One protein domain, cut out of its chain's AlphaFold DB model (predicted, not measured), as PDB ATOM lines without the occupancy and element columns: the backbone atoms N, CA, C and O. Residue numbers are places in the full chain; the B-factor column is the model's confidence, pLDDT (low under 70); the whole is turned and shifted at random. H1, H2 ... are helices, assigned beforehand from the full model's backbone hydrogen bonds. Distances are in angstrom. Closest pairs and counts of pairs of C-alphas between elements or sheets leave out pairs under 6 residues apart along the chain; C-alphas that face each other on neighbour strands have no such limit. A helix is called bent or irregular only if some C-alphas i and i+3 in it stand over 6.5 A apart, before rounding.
ATOM      1  N   ALA A  78     -52.770  36.066  40.400       89.62
ATOM      2  CA  ALA A  78     -51.663  37.006  40.265       89.62
ATOM      3  C   ALA A  78     -50.952  37.351  41.598       89.62
ATOM      4  O   ALA A  78     -49.726  37.500  41.654       89.62
ATOM      5  N   ARG A  79     -51.702  37.435  42.706       93.38
ATOM      6  CA  ARG A  79     -51.152  37.637  44.054       93.38
ATOM      7  C   ARG A  79     -50.402  36.404  44.533       93.38
ATOM      8  O   ARG A  79     -49.362  36.542  45.177       93.38
ATOM      9  N   GLU A  80     -50.956  35.222  44.292       93.81
ATOM     10  CA  GLU A  80     -50.348  33.965  44.722       93.81
ATOM     11  C   GLU A  80     -49.049  33.703  43.967       93.81
ATOM     12  O   GLU A  80     -48.048  33.427  44.622       93.81
ATOM     13  N   THR A  81     -49.030  33.923  42.649       93.81
ATOM     14  CA  THR A  81     -47.823  33.857  41.811       93.81
ATOM     15  C   THR A  81     -46.733  34.802  42.318       93.81
ATOM     16  O   THR A  81     -45.599  34.393  42.540       93.81
ATOM     17  N   PHE A  82     -47.064  36.064  42.616       96.25
ATOM     18  CA  PHE A  82     -46.074  37.002  43.160       96.25
ATOM     19  C   PHE A  82     -45.545  36.568  44.541       96.25
ATOM     20  O   PHE A  82     -44.353  36.684  44.843       96.25
ATOM     21  N   VAL A  83     -46.428  36.094  45.425       96.50
ATOM     22  CA  VAL A  83     -46.055  35.707  46.794       96.50
ATOM     23  C   VAL A  83     -45.285  34.388  46.829       96.50
ATOM     24  O   VAL A  83     -44.391  34.255  47.664       96.50
ATOM     25  N   SER A  84     -45.594  33.434  45.952       96.62
ATOM     26  CA  SER A  84     -44.870  32.166  45.863       96.62
ATOM     27  C   SER A  84     -43.441  32.385  45.358       96.62
ATOM     28  O   SER A  84     -42.513  31.852  45.964       96.62
ATOM     29  N   THR A  85     -43.242  33.258  44.361       97.31
ATOM     30  CA  THR A  85     -41.914  33.577  43.811       97.31
ATOM     31  C   THR A  85     -41.043  34.388  44.777       97.31
ATOM     32  O   THR A  85     -39.884  34.046  45.011       97.31
ATOM     33  N   PHE A  86     -41.571  35.455  45.396       97.12
ATOM     34  CA  PHE A  86     -40.767  36.377  46.229       97.12
ATOM     35  C   PHE A  86     -40.895  36.153  47.748       97.12
ATOM     36  O   PHE A  86     -40.307  36.884  48.568       97.12
ATOM     37  N   GLY A  87     -41.699  35.167  48.147       96.12
ATOM     38  CA  GLY A  87     -41.919  34.753  49.525       96.12
ATOM     39  C   GLY A  87     -42.420  35.872  50.445       96.12
ATOM     40  O   GLY A  87     -43.195  36.764  50.083       96.12
ATOM     41  N   ARG A  88     -41.938  35.848  51.694       95.62
ATOM     42  CA  ARG A  88     -42.352  36.787  52.752       95.62
ATOM     43  C   ARG A  88     -42.071  38.251  52.400       95.62
ATOM     44  O   ARG A  88     -42.830  39.133  52.804       95.62
ATOM     45  N   SER A  89     -40.984  38.511  51.673       94.81
ATOM     46  CA  SER A  89     -40.570  39.871  51.311       94.81
ATOM     47  C   SER A  89     -41.538  40.511  50.307       94.81
ATOM     48  O   SER A  89     -41.986  41.649  50.511       94.81
ATOM     49  N   GLY A  90     -41.943  39.738  49.292       95.25
ATOM     50  CA  GLY A  90     -42.969  40.118  48.331       95.25
ATOM     51  C   GLY A  90     -44.312  40.339  49.018       95.25
ATOM     52  O   GLY A  90     -44.884  41.426  48.920       95.25
ATOM     53  N   ALA A  91     -44.755  39.374  49.830       95.06
ATOM     54  CA  ALA A  91     -46.011  39.470  50.574       95.06
ATOM     55  C   ALA A  91     -46.098  40.725  51.461       95.06
ATOM     56  O   ALA A  91     -47.133  41.391  51.508       95.06
ATOM     57  N   GLN A  92     -45.010  41.079  52.157       94.62
ATOM     58  CA  GLN A  92     -44.973  42.288  52.980       94.62
ATOM     59  C   GLN A  92     -45.022  43.566  52.133       94.62
ATOM     60  O   GLN A  92     -45.598  44.561  52.571       94.62
ATOM     61  N   THR A  93     -44.427  43.548  50.939       95.12
ATOM     62  CA  THR A  93     -44.463  44.698  50.029       95.12
ATOM     63  C   THR A  93     -45.869  44.913  49.488       95.12
ATOM     64  O   THR A  93     -46.389  46.013  49.657       95.12
ATOM     65  N   LEU A  94     -46.513  43.867  48.955       95.50
ATOM     66  CA  LEU A  94     -47.906  43.945  48.500       95.50
ATOM     67  C   LEU A  94     -48.814  44.456  49.613       95.50
ATOM     68  O   LEU A  94     -49.507  45.444  49.416       95.50
ATOM     69  N   ARG A  95     -48.706  43.897  50.824       94.62
ATOM     70  CA  ARG A  95     -49.503  44.345  51.972       94.62
ATOM     71  C   ARG A  95     -49.354  45.843  52.266       94.62
ATOM     72  O   ARG A  95     -50.346  46.503  52.546       94.62
ATOM     73  N   ARG A  96     -48.137  46.399  52.221       92.81
ATOM     74  CA  ARG A  96     -47.917  47.842  52.468       92.81
ATOM     75  C   ARG A  96     -48.562  48.715  51.391       92.81
ATOM     76  O   ARG A  96     -49.062  49.799  51.700       92.81
ATOM     77  N   VAL A  97     -48.524  48.263  50.139       93.69
ATOM     78  CA  VAL A  97     -49.145  48.980  49.021       93.69
ATOM     79  C   VAL A  97     -50.666  48.853  49.098       93.69
ATOM     80  O   VAL A  97     -51.340  49.878  49.067       93.69
ATOM     81  N   GLU A  98     -51.196  47.647  49.331       94.38
ATOM     82  CA  GLU A  98     -52.615  47.377  49.612       94.38
ATOM     83  C   GLU A  98     -53.129  48.283  50.749       94.38
ATOM     84  O   GLU A  98     -54.136  48.966  50.589       94.38
ATOM     85  N   GLU A  99     -52.413  48.382  51.876       91.75
ATOM     86  CA  GLU A  99     -52.776  49.263  53.000       91.75
ATOM     87  C   GLU A  99     -52.798  50.751  52.610       91.75
ATOM     88  O   GLU A  99     -53.592  51.525  53.151       91.75
ATOM     89  N   SER A 100     -51.939  51.170  51.678       89.50
ATOM     90  CA  SER A 100     -51.892  52.553  51.191       89.50
ATOM     91  C   SER A 100     -53.049  52.848  50.231       89.50
ATOM     92  O   SER A 100     -53.715  53.870  50.388       89.50
ATOM     93  N   ILE A 101     -53.346  51.921  49.315       92.38
ATOM     94  CA  ILE A 101     -54.515  51.972  48.422       92.38
ATOM     95  C   ILE A 101     -55.803  51.968  49.245       92.38
ATOM     96  O   ILE A 101     -56.727  52.728  48.976       92.38
ATOM     97  N   HIS A 102     -55.869  51.148  50.296       88.50
ATOM     98  CA  HIS A 102     -57.055  51.052  51.133       88.50
ATOM     99  C   HIS A 102     -57.387  52.379  51.829       88.50
ATOM    100  O   HIS A 102     -58.564  52.698  52.022       88.50
ATOM    101  N   LYS A 103     -56.366  53.155  52.217       87.31
ATOM    102  CA  LYS A 103     -56.536  54.474  52.841       87.31
ATOM    103  C   LYS A 103     -57.053  55.513  51.852       87.31
ATOM    104  O   LYS A 103     -57.968  56.247  52.205       87.31
ATOM    105  N   ASP A 104     -56.487  55.548  50.651       87.94
ATOM    106  CA  ASP A 104     -56.805  56.548  49.631       87.94
ATOM    107  C   ASP A 104     -56.705  55.937  48.217       87.94
ATOM    108  O   ASP A 104     -55.659  56.036  47.570       87.94
ATOM    109  N   PRO A 105     -57.767  55.270  47.724       90.19
ATOM    110  CA  PRO A 105     -57.729  54.559  46.441       90.19
ATOM    111  C   PRO A 105     -57.752  55.492  45.222       90.19
ATOM    112  O   PRO A 105     -57.461  55.061  44.103       90.19
ATOM    113  N   HIS A 106     -58.085  56.768  45.428       87.06
ATOM    114  CA  HIS A 106     -58.142  57.800  44.386       87.06
ATOM    115  C   HIS A 106     -56.869  58.647  44.332       87.06
ATOM    116  O   HIS A 106     -56.800  59.611  43.573       87.06
ATOM    117  N   ASN A 107     -55.843  58.289  45.109       84.88
ATOM    118  CA  ASN A 107     -54.560  58.968  45.050       84.88
ATOM    119  C   ASN A 107     -53.972  58.883  43.633       84.88
ATOM    120  O   ASN A 107     -53.915  57.802  43.048       84.88
ATOM    121  N   THR A 108     -53.446  59.994  43.115       80.94
ATOM    122  CA  THR A 108     -52.789  60.038  41.796       80.94
ATOM    123  C   THR A 108     -51.553  59.139  41.717       80.94
ATOM    124  O   THR A 108     -51.144  58.728  40.640       80.94
ATOM    125  N   LYS A 109     -50.978  58.751  42.864       81.81
ATOM    126  CA  LYS A 109     -49.927  57.722  42.939       81.81
ATOM    127  C   LYS A 109     -50.415  56.309  42.632       81.81
ATOM    128  O   LYS A 109     -49.592  55.414  42.549       81.81
ATOM    129  N   PHE A 110     -51.715  56.081  42.542       86.56
ATOM    130  CA  PHE A 110     -52.302  54.815  42.109       86.56
ATOM    131  C   PHE A 110     -53.058  55.000  40.802       86.56
ATOM    132  O   PHE A 110     -53.941  54.206  40.481       86.56
ATOM    133  N   ASP A 111     -52.782  56.093  40.088       79.50
ATOM    134  CA  ASP A 111     -53.315  56.245  38.755       79.50
ATOM    135  C   ASP A 111     -52.864  55.051  37.911       79.50
ATOM    136  O   ASP A 111     -51.752  54.548  38.069       79.50
ATOM    137  N   LEU A 112     -53.775  54.554  37.080       68.25
ATOM    138  CA  LEU A 112     -53.606  53.306  36.327       68.25
ATOM    139  C   LEU A 112     -52.512  53.425  35.252       68.25
ATOM    140  O   LEU A 112     -52.213  52.464  34.552       68.25
ATOM    141  N   THR A 113     -51.911  54.608  35.138       69.31
ATOM    142  CA  THR A 113     -50.737  54.880  34.327       69.31
ATOM    143  C   THR A 113     -49.494  54.215  34.924       69.31
ATOM    144  O   THR A 113     -49.333  54.047  36.130       69.31
ATOM    145  N   ASP A 114     -48.587  53.804  34.047       60.22
ATOM    146  CA  ASP A 114     -47.692  52.658  34.246       60.22
ATOM    147  C   ASP A 114     -46.567  52.811  35.300       60.22
ATOM    148  O   ASP A 114     -45.718  51.934  35.475       60.22
ATOM    149  N   ASN A 115     -46.523  53.928  36.025       66.50
ATOM    150  CA  ASN A 115     -45.304  54.418  36.669       66.50
ATOM    151  C   ASN A 115     -45.142  54.104  38.181       66.50
ATOM    152  O   ASN A 115     -44.050  53.719  38.622       66.50
ATOM    153  N   PRO A 116     -46.175  54.216  39.037       76.06
ATOM    154  CA  PRO A 116     -45.961  54.166  40.484       76.06
ATOM    155  C   PRO A 116     -45.785  52.742  41.032       76.06
ATOM    156  O   PRO A 116     -44.997  52.518  41.957       76.06
ATOM    157  N   PHE A 117     -46.452  51.745  40.445       84.38
ATOM    158  CA  PHE A 117     -46.244  50.348  40.836       84.38
ATOM    159  C   PHE A 117     -44.905  49.818  40.341       84.38
ATOM    160  O   PHE A 117     -44.222  49.107  41.077       84.38
ATOM    161  N   ARG A 118     -44.478  50.239  39.145       80.12
ATOM    162  CA  ARG A 118     -43.188  49.849  38.572       80.12
ATOM    163  C   ARG A 118     -42.021  50.308  39.440       80.12
ATOM    164  O   ARG A 118     -41.123  49.518  39.699       80.12
ATOM    165  N   THR A 119     -42.061  51.534  39.965       86.50
ATOM    166  CA  THR A 119     -41.028  52.023  40.901       86.50
ATOM    167  C   THR A 119     -41.024  51.249  42.222       86.50
ATOM    168  O   THR A 119     -39.963  50.876  42.718       86.50
ATOM    169  N   THR A 120     -42.201  50.935  42.770       88.00
ATOM    170  CA  THR A 120     -42.329  50.176  44.027       88.00
ATOM    171  C   THR A 120     -41.872  48.720  43.880       88.00
ATOM    172  O   THR A 120     -41.293  48.148  44.807       88.00
ATOM    173  N   LEU A 121     -42.108  48.126  42.707       92.94
ATOM    174  CA  LEU A 121     -41.766  46.744  42.386       92.94
ATOM    175  C   LEU A 121     -40.450  46.600  41.605       92.94
ATOM    176  O   LEU A 121     -40.093  45.486  41.234       92.94
ATOM    177  N   ALA A 122     -39.697  47.683  41.391       93.31
ATOM    178  CA  ALA A 122     -38.520  47.703  40.514       93.31
ATOM    179  C   ALA A 122     -37.494  46.610  40.852       93.31
ATOM    180  O   ALA A 122     -36.984  45.936  39.965       93.31
ATOM    181  N   LYS A 123     -37.249  46.378  42.148       95.38
ATOM    182  CA  LYS A 123     -36.322  45.334  42.616       95.38
ATOM    183  C   LYS A 123     -36.789  43.899  42.327       95.38
ATOM    184  O   LYS A 123     -35.976  42.985  42.359       95.38
ATOM    185  N   TYR A 124     -38.089  43.692  42.125       96.00
ATOM    186  CA  TYR A 124     -38.660  42.387  41.794       96.00
ATOM    187  C   TYR A 124     -38.635  42.165  40.285       96.00
ATOM    188  O   TYR A 124     -38.300  41.071  39.856       96.00
ATOM    189  N   PHE A 125     -38.845  43.220  39.488       95.00
ATOM    190  CA  PHE A 125     -38.684  43.162  38.031       95.00
ATOM    191  C   PHE A 125     -37.272  42.753  37.594       95.00
ATOM    192  O   PHE A 125     -37.117  42.130  36.552       95.00
ATOM    193  N   THR A 126     -36.243  43.071  38.385       94.88
ATOM    194  CA  THR A 126     -34.869  42.611  38.124       94.88
ATOM    195  C   THR A 126     -34.620  41.152  38.511       94.88
ATOM    196  O   THR A 126     -33.604  40.597  38.113       94.88
ATOM    197  N   GLN A 127     -35.484  40.557  39.340       95.44
ATOM    198  CA  GLN A 127     -35.351  39.174  39.814       95.44
ATOM    199  C   GLN A 127     -36.182  38.213  38.964       95.44
ATOM    200  O   GLN A 127     -35.666  37.197  38.519       95.44
ATOM    201  N   ASP A 128     -37.451  38.552  38.744       97.00
ATOM    202  CA  ASP A 128     -38.390  37.803  37.916       97.00
ATOM    203  C   ASP A 128     -39.438  38.789  37.377       97.00
ATOM    204  O   ASP A 128     -40.275  39.316  38.118       97.00
ATOM    205  N   SER A 129     -39.347  39.099  36.083       96.00
ATOM    206  CA  SER A 129     -40.217  40.083  35.444       96.00
ATOM    207  C   SER A 129     -41.663  39.613  35.330       96.00
ATOM    208  O   SER A 129     -42.561  40.447  35.411       96.00
ATOM    209  N   GLU A 130     -41.889  38.311  35.155       95.81
ATOM    210  CA  GLU A 130     -43.221  37.735  34.969       95.81
ATOM    211  C   GLU A 130     -43.981  37.738  36.294       95.81
ATOM    212  O   GLU A 130     -45.057  38.329  36.396       95.81
ATOM    213  N   ALA A 131     -43.364  37.218  37.359       95.12
ATOM    214  CA  ALA A 131     -43.968  37.258  38.684       95.12
ATOM    215  C   ALA A 131     -44.197  38.705  39.148       95.12
ATOM    216  O   ALA A 131     -45.253  39.016  39.702       95.12
ATOM    217  N   ALA A 132     -43.245  39.617  38.905       95.19
ATOM    218  CA  ALA A 132     -43.395  41.034  39.243       95.19
ATOM    219  C   ALA A 132     -44.544  41.710  38.480       95.19
ATOM    220  O   ALA A 132     -45.253  42.541  39.059       95.19
ATOM    221  N   GLN A 133     -44.752  41.326  37.220       94.00
ATOM    222  CA  GLN A 133     -45.878  41.767  36.409       94.00
ATOM    223  C   GLN A 133     -47.211  41.267  36.990       94.00
ATOM    224  O   GLN A 133     -48.110  42.085  37.185       94.00
ATOM    225  N   SER A 134     -47.305  40.005  37.425       93.81
ATOM    226  CA  SER A 134     -48.487  39.507  38.152       93.81
ATOM    227  C   SER A 134     -48.758  40.307  39.436       93.81
ATOM    228  O   SER A 134     -49.890  40.682  39.742       93.81
ATOM    229  N   GLY A 135     -47.711  40.666  40.188       94.56
ATOM    230  CA  GLY A 135     -47.853  41.529  41.365       94.56
ATOM    231  C   GLY A 135     -48.397  42.924  41.038       94.56
ATOM    232  O   GLY A 135     -49.182  43.478  41.808       94.56
ATOM    233  N   LYS A 136     -47.999  43.494  39.894       93.50
ATOM    234  CA  LYS A 136     -48.511  44.778  39.394       93.50
ATOM    235  C   LYS A 136     -49.983  44.671  38.994       93.50
ATOM    236  O   LYS A 136     -50.767  45.530  39.393       93.50
ATOM    237  N   GLU A 137     -50.357  43.626  38.263       92.50
ATOM    238  CA  GLU A 137     -51.742  43.355  37.851       92.50
ATOM    239  C   GLU A 137     -52.666  43.218  39.062       92.50
ATOM    240  O   GLU A 137     -53.682  43.907  39.143       92.50
ATOM    241  N   HIS A 138     -52.240  42.466  40.083       94.00
ATOM    242  CA  HIS A 138     -52.976  42.363  41.342       94.00
ATOM    243  C   HIS A 138     -53.229  43.733  42.000       94.00
ATOM    244  O   HIS A 138     -54.326  44.003  42.492       94.00
ATOM    245  N   LEU A 139     -52.231  44.623  42.024       93.38
ATOM    246  CA  LEU A 139     -52.393  45.957  42.611       93.38
ATOM    247  C   LEU A 139     -53.351  46.831  41.795       93.38
ATOM    248  O   LEU A 139     -54.132  47.573  42.387       93.38
ATOM    249  N   ILE A 140     -53.328  46.726  40.465       91.44
ATOM    250  CA  ILE A 140     -54.255  47.427  39.564       91.44
ATOM    251  C   ILE A 140     -55.702  46.977  39.808       91.44
ATOM    252  O   ILE A 140     -56.600  47.814  39.970       91.44
ATOM    253  N   GLU A 141     -55.931  45.668  39.900       91.62
ATOM    254  CA  GLU A 141     -57.233  45.105  40.260       91.62
ATOM    255  C   GLU A 141     -57.674  45.574  41.647       91.62
ATOM    256  O   GLU A 141     -58.814  46.002  41.828       91.62
ATOM    257  N   TYR A 142     -56.761  45.560  42.623       92.38
ATOM    258  CA  TYR A 142     -57.052  45.973  43.992       92.38
ATOM    259  C   TYR A 142     -57.426  47.458  44.087       92.38
ATOM    260  O   TYR A 142     -58.374  47.808  44.791       92.38
ATOM    261  N   VAL A 143     -56.738  48.343  43.351       91.94
ATOM    262  CA  VAL A 143     -57.131  49.759  43.221       91.94
ATOM    263  C   VAL A 143     -58.526  49.867  42.630       91.94
ATOM    264  O   VAL A 143     -59.375  50.551  43.201       91.94
ATOM    265  N   SER A 144     -58.777  49.183  41.515       90.31
ATOM    266  CA  SER A 144     -60.058  49.232  40.805       90.31
ATOM    267  C   SER A 144     -61.209  48.776  41.706       90.31
ATOM    268  O   SER A 144     -62.209  49.481  41.847       90.31
ATOM    269  N   PHE A 145     -61.018  47.663  42.415       90.31
ATOM    270  CA  PHE A 145     -61.930  47.159  43.438       90.31
ATOM    271  C   PHE A 145     -62.169  48.198  44.542       90.31
ATOM    272  O   PHE A 145     -63.310  48.542  44.854       90.31
ATOM    273  N   MET A 146     -61.107  48.765  45.118       91.50
ATOM    274  CA  MET A 146     -61.239  49.743  46.199       91.50
ATOM    275  C   MET A 146     -61.930  51.036  45.749       91.50
ATOM    276  O   MET A 146     -62.683  51.608  46.537       91.50
ATOM    277  N   ARG A 147     -61.736  51.478  44.499       89.88
ATOM    278  CA  ARG A 147     -62.444  52.630  43.914       89.88
ATOM    279  C   ARG A 147     -63.937  52.365  43.740       89.88
ATOM    280  O   ARG A 147     -64.734  53.265  43.986       89.88
ATOM    281  N   GLN A 148     -64.325  51.143  43.374       87.50
ATOM    282  CA  GLN A 148     -65.737  50.746  43.304       87.50
ATOM    283  C   GLN A 148     -66.388  50.701  44.694       87.50
ATOM    284  O   GLN A 148     -67.533  51.122  44.856       87.50
ATOM    285  N   PHE A 149     -65.662  50.228  45.712       84.81
ATOM    286  CA  PHE A 149     -66.173  50.120  47.085       84.81
ATOM    287  C   PHE A 149     -66.184  51.437  47.861       84.81
ATOM    288  O   PHE A 149     -67.053  51.661  48.708       84.81
ATOM    289  N   LYS A 150     -65.216  52.308  47.586       81.56
ATOM    290  CA  LYS A 150     -65.166  53.688  48.066       81.56
ATOM    291  C   LYS A 150     -65.366  54.600  46.858       81.56
ATOM    292  O   LYS A 150     -64.400  55.246  46.443       81.56
ATOM    293  N   PRO A 151     -66.577  54.627  46.261       73.31
ATOM    294  CA  PRO A 151     -66.847  55.577  45.197       73.31
ATOM    295  C   PRO A 151     -66.549  56.961  45.754       73.31
ATOM    296  O   PRO A 151     -66.841  57.213  46.925       73.31
ATOM    297  N   VAL A 152     -65.943  57.819  44.934       67.81
ATOM    298  CA  VAL A 152     -65.753  59.228  45.271       67.81
ATOM    299  C   VAL A 152     -67.126  59.765  45.652       67.81
ATOM    300  O   VAL A 152     -67.964  60.018  44.787       67.81
TER     301      VAL A 152
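What this domain is: This is residues 78 to 152 of the 396 residues of an uncharacterized protein of Kwoniella pini CBS 10737 (UniProt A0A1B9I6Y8). The longest helix, H1, folds back on itself as arms H1a and H1b; the long H3 packs on both, and the short H2 folds back along H3. The printed part has 75 residues with three named helices, H1, H2, H3 in chain order, which hold 57 of them; there is no named strand, and the class is all helix. The whole is compact, radius of gyration of the C-alphas 11.8 A, yet elongated, 37 by 20 by 16 A.

Where its parts are: H1, residues 78 to 103, is one helix by its hydrogen bonds but bent: C-alphas 85 and 88 are 9.5 A apart. H1a, residues 78 to 85, begins at C-alpha (-51.663, 37.006, 40.265); H1b, residues 88 to 103, measures 22.7 A. H3, residues 129 to 149, measures 30.2 A and ends at C-alpha (-66.173, 50.120, 47.085). H2, residues 116 to 125, is irregular: C-alphas 120 and 123 are 7.8 A apart.

How they stand to each other: H1a and H1b touch only at the corner, closest C-alphas Val 83 and Ala 91, 5.3 A. H3 touches H1b the same way, at a shallow tilt of 25 degrees, closest C-alphas Ile 101 and Val 143, 6.2 A. H2 and H3 form a hairpin, closest C-alphas Phe 125 and Ala 132, 5.3 A. Every O i to N i+4 pair is within hydrogen-bond range in H1a, H1b and H3, but 4 of 6 in H2.

The domain as a whole: The printed part has no cut. The link from H1 to H2 is long. Residues 112 to 115 and 152 have pLDDT under 70.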